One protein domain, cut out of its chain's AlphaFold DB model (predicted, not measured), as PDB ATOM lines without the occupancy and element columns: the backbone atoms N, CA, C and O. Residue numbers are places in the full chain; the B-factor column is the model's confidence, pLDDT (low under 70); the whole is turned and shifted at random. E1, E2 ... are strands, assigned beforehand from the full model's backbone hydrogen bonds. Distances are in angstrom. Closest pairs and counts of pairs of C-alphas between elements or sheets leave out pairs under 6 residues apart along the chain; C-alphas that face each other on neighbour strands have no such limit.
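Overview. This is residues 10 to 74 of the 84 residues of an uncharacterized protein of viral metagenome (UniProt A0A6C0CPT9). The domain is one strongly twisted sheet built round the long strand E2, which runs through the middle; E1 and E3 pair with its two ends on one side, and the hairpin of E4 and E5 crosses on its other side. E6 adds a short edge beside E1, and the long link of residues 36 to 46 leads from E3 to E4. The printed part has 65 residues, with no named helix and six strands, E1 to E6 in order, in a branched, antiparallel sheet. The class is all strand; the whole is compact, with a radius of gyration of the C-alphas of 12.0 A and spans of 32 by 27 by 17 A.

Along the chain. E1, residues 10 to 13, begins at C-alpha 10 (30.801, 19.171, -25.611). E2, residues 18 to 28, is 30.3 A long. E3 holds residues 32 to 35. E4, residues 47 to 55, is 24.0 A long, and E5, residues 60 to 67, 21.3 A. E6, residues 71 to 73, ends at C-alpha 73 (29.340, 13.321, -24.771).

Arrangement. E1, E2 and E3 form a meander, each strand the antiparallel neighbour of the one before. In the hairpin of E1 and E2, N 11 and O 20 are 2.9 A apart, within hydrogen-bond range. On the other side of E1, N 10 and O 72 of E6 are 2.8 A apart. In the hairpin of E2 and E3, N 26 and O 34 are 2.9 A apart. E4 lies on the other side of E2, with N 23 and O 51 2.8 A apart. In the hairpin of E4 and E5, N 50 and O 64 are 2.9 A apart. E5 and E6 meet only through their link, and E3 and E5 are apart.

Size, cuts and confidence. The two C-alphas farthest apart, of Tyr 17 and Gly 30, are 35.8 A apart. The printed part has no cut; the link E3 to E4 is long and the others are tight. Residues 28 to 31 are under pLDDT 70.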
ATOM      1  N   GLU A  10      30.231  18.238 -24.654       87.81
ATOM      2  CA  GLU A  10      30.801  19.171 -25.611       87.81
ATOM      3  C   GLU A  10      29.696  19.735 -26.493       87.81
ATOM      4  O   GLU A  10      28.839  19.001 -26.980       87.81
ATOM      5  N   TYR A  11      29.754  21.044 -26.700       87.50
ATOM      6  CA  TYR A  11      28.911  21.778 -27.626       87.50
ATOM      7  C   TYR A  11      29.723  22.138 -28.864       87.50
ATOM      8  O   TYR A  11      30.881  22.561 -28.743       87.50
ATOM      9  N   TYR A  12      29.129  21.961 -30.042       85.62
ATOM     10  CA  TYR A  12      29.770  22.350 -31.288       85.62
ATOM     11  C   TYR A  12      29.558  23.837 -31.562       85.62
ATOM     12  O   TYR A  12      28.439  24.305 -31.741       85.62
ATOM     13  N   LEU A  13      30.653  24.589 -31.609       83.62
ATOM     14  CA  LEU A  13      30.635  25.982 -32.034       83.62
ATOM     15  C   LEU A  13      30.831  26.033 -33.538       83.62
ATOM     16  O   LEU A  13      31.965  26.027 -34.011       83.62
ATOM     17  N   GLU A  14      29.728  26.127 -34.276       82.00
ATOM     18  CA  GLU A  14      29.756  26.245 -35.737       82.00
ATOM     19  C   GLU A  14      30.600  27.440 -36.198       82.00
ATOM     20  O   GLU A  14      31.422  27.298 -37.097       82.00
ATOM     21  N   SER A  15      30.486  28.590 -35.523       82.56
ATOM     22  CA  SER A  15      31.252  29.803 -35.856       82.56
ATOM     23  C   SER A  15      32.771  29.621 -35.786       82.56
ATOM     24  O   SER A  15      33.506  30.350 -36.445       82.56
ATOM     25  N   GLU A  16      33.249  28.680 -34.973       81.19
ATOM     26  CA  GLU A  16      34.677  28.420 -34.755       81.19
ATOM     27  C   GLU A  16      35.095  27.014 -35.212       81.19
ATOM     28  O   GLU A  16      36.241  26.613 -35.006       81.19
ATOM     29  N   TYR A  17      34.170  26.251 -35.807       84.50
ATOM     30  CA  TYR A  17      34.343  24.860 -36.229       84.50
ATOM     31  C   TYR A  17      35.002  23.955 -35.169       84.50
ATOM     32  O   TYR A  17      35.748  23.029 -35.502       84.50
ATOM     33  N   ARG A  18      34.731  24.194 -33.877       84.12
ATOM     34  CA  ARG A  18      35.380  23.490 -32.756       84.12
ATOM     35  C   ARG A  18      34.386  22.996 -31.715       84.12
ATOM     36  O   ARG A  18      33.306  23.550 -31.547       84.12
ATOM     37  N   TRP A  19      34.793  21.974 -30.971       84.62
ATOM     38  CA  TRP A  19      34.048  21.470 -29.820       84.62
ATOM     39  C   TRP A  19      34.547  22.134 -28.544       84.62
ATOM     40  O   TRP A  19      35.746  22.123 -28.260       84.62
ATOM     41  N   CYS A  20      33.624  22.685 -27.766       86.12
ATOM     42  CA  CYS A  20      33.925  23.318 -26.490       86.12
ATOM     43  C   CYS A  20      33.227  22.592 -25.352       86.12
ATOM     44  O   CYS A  20      32.100  22.123 -25.489       86.12
ATOM     45  N   LYS A  21      33.898  22.526 -24.200       87.38
ATOM     46  CA  LYS A  21      33.323  21.939 -22.991       87.38
ATOM     47  C   LYS A  21      32.077  22.729 -22.590       87.38
ATOM     48  O   LYS A  21      32.160  23.933 -22.350       87.38
ATOM     49  N   LEU A  22      30.959  22.024 -22.485       88.19
ATOM     50  CA  LEU A  22      29.674  22.581 -22.106       88.19
ATOM     51  C   LEU A  22      29.373  22.257 -20.642       88.19
ATOM     52  O   LEU A  22      29.449  21.104 -20.213       88.19
ATOM     53  N   GLU A  23      29.001  23.280 -19.882       87.38
ATOM     54  CA  GLU A  23      28.459  23.152 -18.537       87.38
ATOM     55  C   GLU A  23      26.975  23.470 -18.564       87.38
ATOM     56  O   GLU A  23      26.564  24.543 -19.003       87.38
ATOM     57  N   ILE A  24      26.156  22.552 -18.067       87.31
ATOM     58  CA  ILE A  24      24.729  22.819 -17.933       87.31
ATOM     59  C   ILE A  24      24.506  23.588 -16.659       87.31
ATOM     60  O   ILE A  24      25.015  23.222 -15.598       87.31
ATOM     61  N   ILE A  25      23.717  24.641 -16.773       87.12
ATOM     62  CA  ILE A  25      23.398  25.511 -15.660       87.12
ATOM     63  C   ILE A  25      21.897  25.501 -15.425       87.12
ATOM     64  O   ILE A  25      21.076  25.542 -16.340       87.12
ATOM     65  N   SER A  26      21.543  25.470 -14.151       79.94
ATOM     66  CA  SER A  26      20.184  25.681 -13.684       79.94
ATOM     67  C   SER A  26      20.169  26.945 -12.837       79.94
ATOM     68  O   SER A  26      21.044  27.150 -11.993       79.94
ATOM     69  N   PHE A  27      19.190  27.807 -13.089       71.12
ATOM     70  CA  PHE A  27      18.948  28.976 -12.255       71.12
ATOM     71  C   PHE A  27      17.941  28.580 -11.187       71.12
ATOM     72  O   PHE A  27      16.799  28.239 -11.500       71.12
ATOM     73  N   LEU A  28      18.362  28.612  -9.927       68.44
ATOM     74  CA  LEU A  28      17.441  28.485  -8.807       68.44
ATOM     75  C   LEU A  28      16.756  29.832  -8.557       68.44
ATOM     76  O   LEU A  28      17.330  30.901  -8.798       68.44
ATOM     77  N   CYS A  29      15.516  29.780  -8.070       51.62
ATOM     78  CA  CYS A  29      14.765  30.971  -7.685       51.62
ATOM     79  C   CYS A  29      15.587  31.764  -6.652       51.62
ATOM     80  O   CYS A  29      15.879  31.247  -5.577       51.62
ATOM     81  N   GLY A  30      16.016  32.979  -7.013       65.69
ATOM     82  CA  GLY A  30      16.980  33.777  -6.239       65.69
ATOM     83  C   GLY A  30      18.303  34.084  -6.955       65.69
ATOM     84  O   GLY A  30      19.153  34.748  -6.375       65.69
ATOM     85  N   GLY A  31      18.490  33.633  -8.202       65.06
ATOM     86  CA  GLY A  31      19.654  33.998  -9.026       65.06
ATOM     87  C   GLY A  31      20.911  33.169  -8.755       65.06
ATOM     88  O   GLY A  31      21.977  33.490  -9.269       65.06
ATOM     89  N   ILE A  32      20.795  32.093  -7.973       73.06
ATOM     90  CA  ILE A  32      21.905  31.175  -7.720       73.06
ATOM     91  C   ILE A  32      22.046  30.245  -8.924       73.06
ATOM     92  O   ILE A  32      21.154  29.444  -9.220       73.06
ATOM     93  N   GLU A  33      23.183  30.353  -9.602       76.31
ATOM     94  CA  GLU A  33      23.581  29.453 -10.677       76.31
ATOM     95  C   GLU A  33      24.141  28.159 -10.096       76.31
ATOM     96  O   GLU A  33      25.077  28.167  -9.293       76.31
ATOM     97  N   LYS A  34      23.589  27.021 -10.523       76.12
ATOM     98  CA  LYS A  34      24.100  25.708 -10.140       76.12
ATOM     99  C   LYS A  34      24.407  24.881 -11.375       76.12
ATOM    100  O   LYS A  34      23.526  24.657 -12.209       76.12
ATOM    101  N   ALA A  35      25.648  24.404 -11.457       76.69
ATOM    102  CA  ALA A  35      26.047  23.428 -12.458       76.69
ATOM    103  C   ALA A  35      25.285  22.116 -12.221       76.69
ATOM    104  O   ALA A  35      25.296  21.572 -11.110       76.69
ATOM    105  N   ALA A  36      24.601  21.632 -13.251       74.75
ATOM    106  CA  ALA A  36      23.903  20.358 -13.218       74.75
ATOM    107  C   ALA A  36      24.853  19.235 -13.650       74.75
ATOM    108  O   ALA A  36      25.572  19.352 -14.644       74.75
ATOM    109  N   ALA A  37      24.854  18.140 -12.895       71.88
ATOM    110  CA  ALA A  37      25.565  16.927 -13.269       71.88
ATOM    111  C   ALA A  37      24.674  16.090 -14.187       71.88
ATOM    112  O   ALA A  37      23.596  15.668 -13.773       71.88
ATOM    113  N   VAL A  38      25.139  15.823 -15.404       72.31
ATOM    114  CA  VAL A  38      24.424  14.961 -16.350       72.31
ATOM    115  C   VAL A  38      24.951  13.550 -16.250       72.31
ATOM    116  O   VAL A  38      26.159  13.329 -16.303       72.31
ATOM    117  N   LYS A  39      24.039  12.591 -16.107       70.06
ATOM    118  CA  LYS A  39      24.375  11.163 -16.081       70.06
ATOM    119  C   LYS A  39      24.137  10.486 -17.427       70.06
ATOM    120  O   LYS A  39      24.868   9.561 -17.760       70.06
ATOM    121  N   THR A  40      23.157  10.961 -18.193       70.38
ATOM    122  CA  THR A  40      22.761  10.445 -19.512       70.38
ATOM    123  C   THR A  40      22.228  11.588 -20.374       70.38
ATOM    124  O   THR A  40      21.636  12.522 -19.838       70.38
ATOM    125  N   LEU A  41      22.418  11.524 -21.698       71.25
ATOM    126  CA  LEU A  41      21.859  12.528 -22.618       71.25
ATOM    127  C   LEU A  41      20.323  12.529 -22.606       71.25
ATOM    128  O   LEU A  41      19.738  13.600 -22.666       71.25
ATOM    129  N   ASP A  42      19.683  11.368 -22.432       73.31
ATOM    130  CA  ASP A  42      18.219  11.243 -22.314       73.31
ATOM    131  C   ASP A  42      17.604  12.010 -21.136       73.31
ATOM    132  O   ASP A  42      16.409  12.288 -21.137       73.31
ATOM    133  N   ASP A  43      18.400  12.347 -20.116       72.38
ATOM    134  CA  ASP A  43      17.916  13.123 -18.968       72.38
ATOM    135  C   ASP A  43      17.839  14.625 -19.296       72.38
ATOM    136  O   ASP A  43      17.260  15.413 -18.547       72.38
ATOM    137  N   LEU A  44      18.425  15.044 -20.426       78.06
ATOM    138  CA  LEU A  44      18.402  16.431 -20.853       78.06
ATOM    139  C   LEU A  44      17.086  16.769 -21.544       78.06
ATOM    140  O   LEU A  44      16.664  16.071 -22.467       78.06
ATOM    141  N   PRO A  45      16.438  17.879 -21.156       82.81
ATOM    142  CA  PRO A  45      15.302  18.369 -21.911       82.81
ATOM    143  C   PRO A  45      15.772  18.790 -23.306       82.81
ATOM    144  O   PRO A  45      16.919  19.188 -23.488       82.81
ATOM    145  N   LYS A  46      14.855  18.796 -24.278       86.12
ATOM    146  CA  LYS A  46      15.168  19.163 -25.669       86.12
ATOM    147  C   LYS A  46      15.907  20.499 -25.803       86.12
ATOM    148  O   LYS A  46      16.748  20.663 -26.671       86.12
ATOM    149  N   LYS A  47      15.597  21.453 -24.920       86.38
ATOM    150  CA  LYS A  47      16.322  22.718 -24.795       86.38
ATOM    151  C   LYS A  47      16.659  22.984 -23.339       86.38
ATOM    152  O   LYS A  47      15.773  22.937 -22.485       86.38
ATOM    153  N   PHE A  48      17.910  23.322 -23.064       86.75
ATOM    154  CA  PHE A  48      18.383  23.687 -21.729       86.75
ATOM    155  C   PHE A  48      19.351  24.862 -21.782       86.75
ATOM    156  O   PHE A  48      19.879  25.224 -22.832       86.75
ATOM    157  N   LYS A  49      19.600  25.464 -20.618       88.00
ATOM    158  CA  LYS A  49      20.626  26.495 -20.485       88.00
ATOM    159  C   LYS A  49      21.980  25.847 -20.260       88.00
ATOM    160  O   LYS A  49      22.171  25.072 -19.322       88.00
ATOM    161  N   GLY A  50      22.918  26.199 -21.118       89.06
ATOM    162  CA  GLY A  50      24.310  25.828 -20.992       89.06
ATOM    163  C   GLY A  50      25.197  27.060 -20.978       89.06
ATOM    164  O   GLY A  50      24.803  28.152 -21.392       89.06
ATOM    165  N   ARG A  51      26.422  26.871 -20.514       89.94
ATOM    166  CA  ARG A  51      27.501  27.821 -20.713       89.94
ATOM    167  C   ARG A  51      28.759  27.096 -21.136       89.94
ATOM    168  O   ARG A  51      28.989  25.952 -20.750       89.94
ATOM    169  N   TYR A  52      29.593  27.778 -21.894       88.69
ATOM    170  CA  TYR A  52      30.920  27.292 -22.229       88.69
ATOM    171  C   TYR A  52      31.934  28.411 -22.023       88.69
ATOM    172  O   TYR A  52      31.610  29.602 -22.090       88.69
ATOM    173  N   LEU A  53      33.167  28.015 -21.733       87.50
ATOM    174  CA  LEU A  53      34.275  28.947 -21.606       87.50
ATOM    175  C   LEU A  53      34.779  29.277 -23.011       87.50
ATOM    176  O   LEU A  53      35.326  28.406 -23.688       87.50
ATOM    177  N   TYR A  54      34.579  30.516 -23.454       82.81
ATOM    178  CA  TYR A  54      34.978  30.945 -24.795       82.81
ATOM    179  C   TYR A  54      36.500  31.060 -24.921       82.81
ATOM    180  O   TYR A  54      37.095  30.603 -25.900       82.81
ATOM    181  N   SER A  55      37.137  31.636 -23.898       79.81
ATOM    182  CA  SER A  55      38.589  31.749 -23.806       79.81
ATOM    183  C   SER A  55      39.058  31.605 -22.362       79.81
ATOM    184  O   SER A  55      38.521  32.235 -21.448       79.81
ATOM    185  N   SER A  56      40.087  30.782 -22.172       77.94
ATOM    186  CA  SER A  56      40.792  30.638 -20.897       77.94
ATOM    187  C   SER A  56      41.609  31.875 -20.532       77.94
ATOM    188  O   SER A  56      41.894  32.079 -19.358       77.94
ATOM    189  N   GLU A  57      41.978  32.705 -21.511       82.88
ATOM    190  CA  GLU A  57      42.748  33.932 -21.272       82.88
ATOM    191  C   GLU A  57      41.869  35.032 -20.679       82.88
ATOM    192  O   GLU A  57      42.247  35.685 -19.710       82.88
ATOM    193  N   THR A  58      40.663  35.211 -21.224       82.44
ATOM    194  CA  THR A  58      39.728  36.250 -20.766       82.44
ATOM    195  C   THR A  58      38.770  35.764 -19.680       82.44
ATOM    196  O   THR A  58      38.042  36.572 -19.109       82.44
ATOM    197  N   ASN A  59      38.755  34.457 -19.386       84.56
ATOM    198  CA  ASN A  59      37.795  33.799 -18.493       84.56
ATOM    199  C   ASN A  59      36.326  34.124 -18.822       84.56
ATOM    200  O   ASN A  59      35.463  34.180 -17.943       84.56
ATOM    201  N   LEU A  60      36.042  34.354 -20.105       87.19
ATOM    202  CA  LEU A  60      34.733  34.795 -20.553       87.19
ATOM    203  C   LEU A  60      33.807  33.596 -20.773       87.19
ATOM    204  O   LEU A  60      34.033  32.757 -21.650       87.19
ATOM    205  N   TRP A  61      32.752  33.539 -19.966       87.94
ATOM    206  CA  TRP A  61      31.689  32.548 -20.078       87.94
ATOM    207  C   TRP A  61      30.595  33.049 -21.010       87.94
ATOM    208  O   TRP A  61      30.049  34.135 -20.814       87.94
ATOM    209  N   ILE A  62      30.254  32.235 -22.001       88.00
ATOM    210  CA  ILE A  62      29.138  32.497 -22.902       88.00
ATOM    211  C   ILE A  62      27.964  31.621 -22.490       88.00
ATOM    212  O   ILE A  62      28.112  30.411 -22.328       88.00
ATOM    213  N   TYR A  63      26.801  32.249 -22.340       89.12
ATOM    214  CA  TYR A  63      25.547  31.619 -21.946       89.12
ATOM    215  C   TYR A  63      24.670  31.408 -23.173       89.12
ATOM    216  O   TYR A  63      24.359  32.363 -23.883       89.12
ATOM    217  N   ILE A  64      24.251  30.168 -23.409       88.19
ATOM    218  CA  ILE A  64      23.460  29.784 -24.578       88.19
ATOM    219  C   ILE A  64      22.287  28.887 -24.182       88.19
ATOM    220  O   ILE A  64      22.342  28.144 -23.201       88.19
ATOM    221  N   ASN A  65      21.210  28.961 -24.964       89.06
ATOM    222  CA  ASN A  65      20.197  27.913 -24.978       89.06
ATOM    223  C   ASN A  65      20.669  26.841 -25.952       89.06
ATOM    224  O   ASN A  65      20.807  27.114 -27.141       89.06
ATOM    225  N   VAL A  66      20.922  25.654 -25.426       87.75
ATOM    226  CA  VAL A  66      21.477  24.527 -26.161       87.75
ATOM    227  C   VAL A  66      20.356  23.562 -26.503       87.75
ATOM    228  O   VAL A  66      19.513  23.283 -25.644       87.75
ATOM    229  N   ASP A  67      20.345  23.078 -27.742       87.94
ATOM    230  CA  ASP A  67      19.508  21.953 -28.141       87.94
ATOM    231  C   ASP A  67      20.251  20.645 -27.853       87.94
ATOM    232  O   ASP A  67      21.453  20.543 -28.102       87.94
ATOM    233  N   SER A  68      19.560  19.659 -27.283       83.88
ATOM    234  CA  SER A  68      20.166  18.369 -26.935       83.88
ATOM    235  C   SER A  68      20.760  17.643 -28.143       83.88
ATOM    236  O   SER A  68      21.717  16.891 -27.967       83.88
ATOM    237  N   ASP A  69      20.223  17.882 -29.343       83.94
ATOM    238  CA  ASP A  69      20.709  17.292 -30.594       83.94
ATOM    239  C   ASP A  69      22.091  17.847 -31.022       83.94
ATOM    240  O   ASP A  69      22.858  17.146 -31.683       83.94
ATOM    241  N   ASP A  70      22.458  19.060 -30.588       83.88
ATOM    242  CA  ASP A  70      23.745  19.714 -30.904       83.88
ATOM    243  C   ASP A  70      24.860  19.392 -29.893       83.88
ATOM    244  O   ASP A  70      25.990  19.893 -29.980       83.88
ATOM    245  N   VAL A  71      24.552  18.567 -28.890       84.38
ATOM    246  CA  VAL A  71      25.483  18.218 -27.817       84.38
ATOM    247  C   VAL A  71      25.952  16.791 -27.980       84.38
ATOM    248  O   VAL A  71      25.175  15.873 -28.224       84.38
ATOM    249  N   ARG A  72      27.244  16.576 -27.741       83.62
ATOM    250  CA  ARG A  72      27.794  15.228 -27.628       83.62
ATOM    251  C   ARG A  72      28.426  15.002 -26.271       83.62
ATOM    252  O   ARG A  72      28.911  15.920 -25.610       83.62
ATOM    253  N   ILE A  73      28.494  13.737 -25.883       79.75
ATOM    254  CA  ILE A  73      29.340  13.321 -24.771       79.75
ATOM    255  C   ILE A  73      30.786  13.382 -25.253       79.75
ATOM    256  O   ILE A  73      31.117  12.831 -26.305       79.75
ATOM    257  N   LYS A  74      31.657  14.024 -24.473       76.38
ATOM    258  CA  LYS A  74      33.087  14.034 -24.765       76.38
ATOM    259  C   LYS A  74      33.608  12.590 -24.798       76.38
ATOM    260  O   LYS A  74      33.507  11.904 -23.768       76.38
TER     261      LYS A  74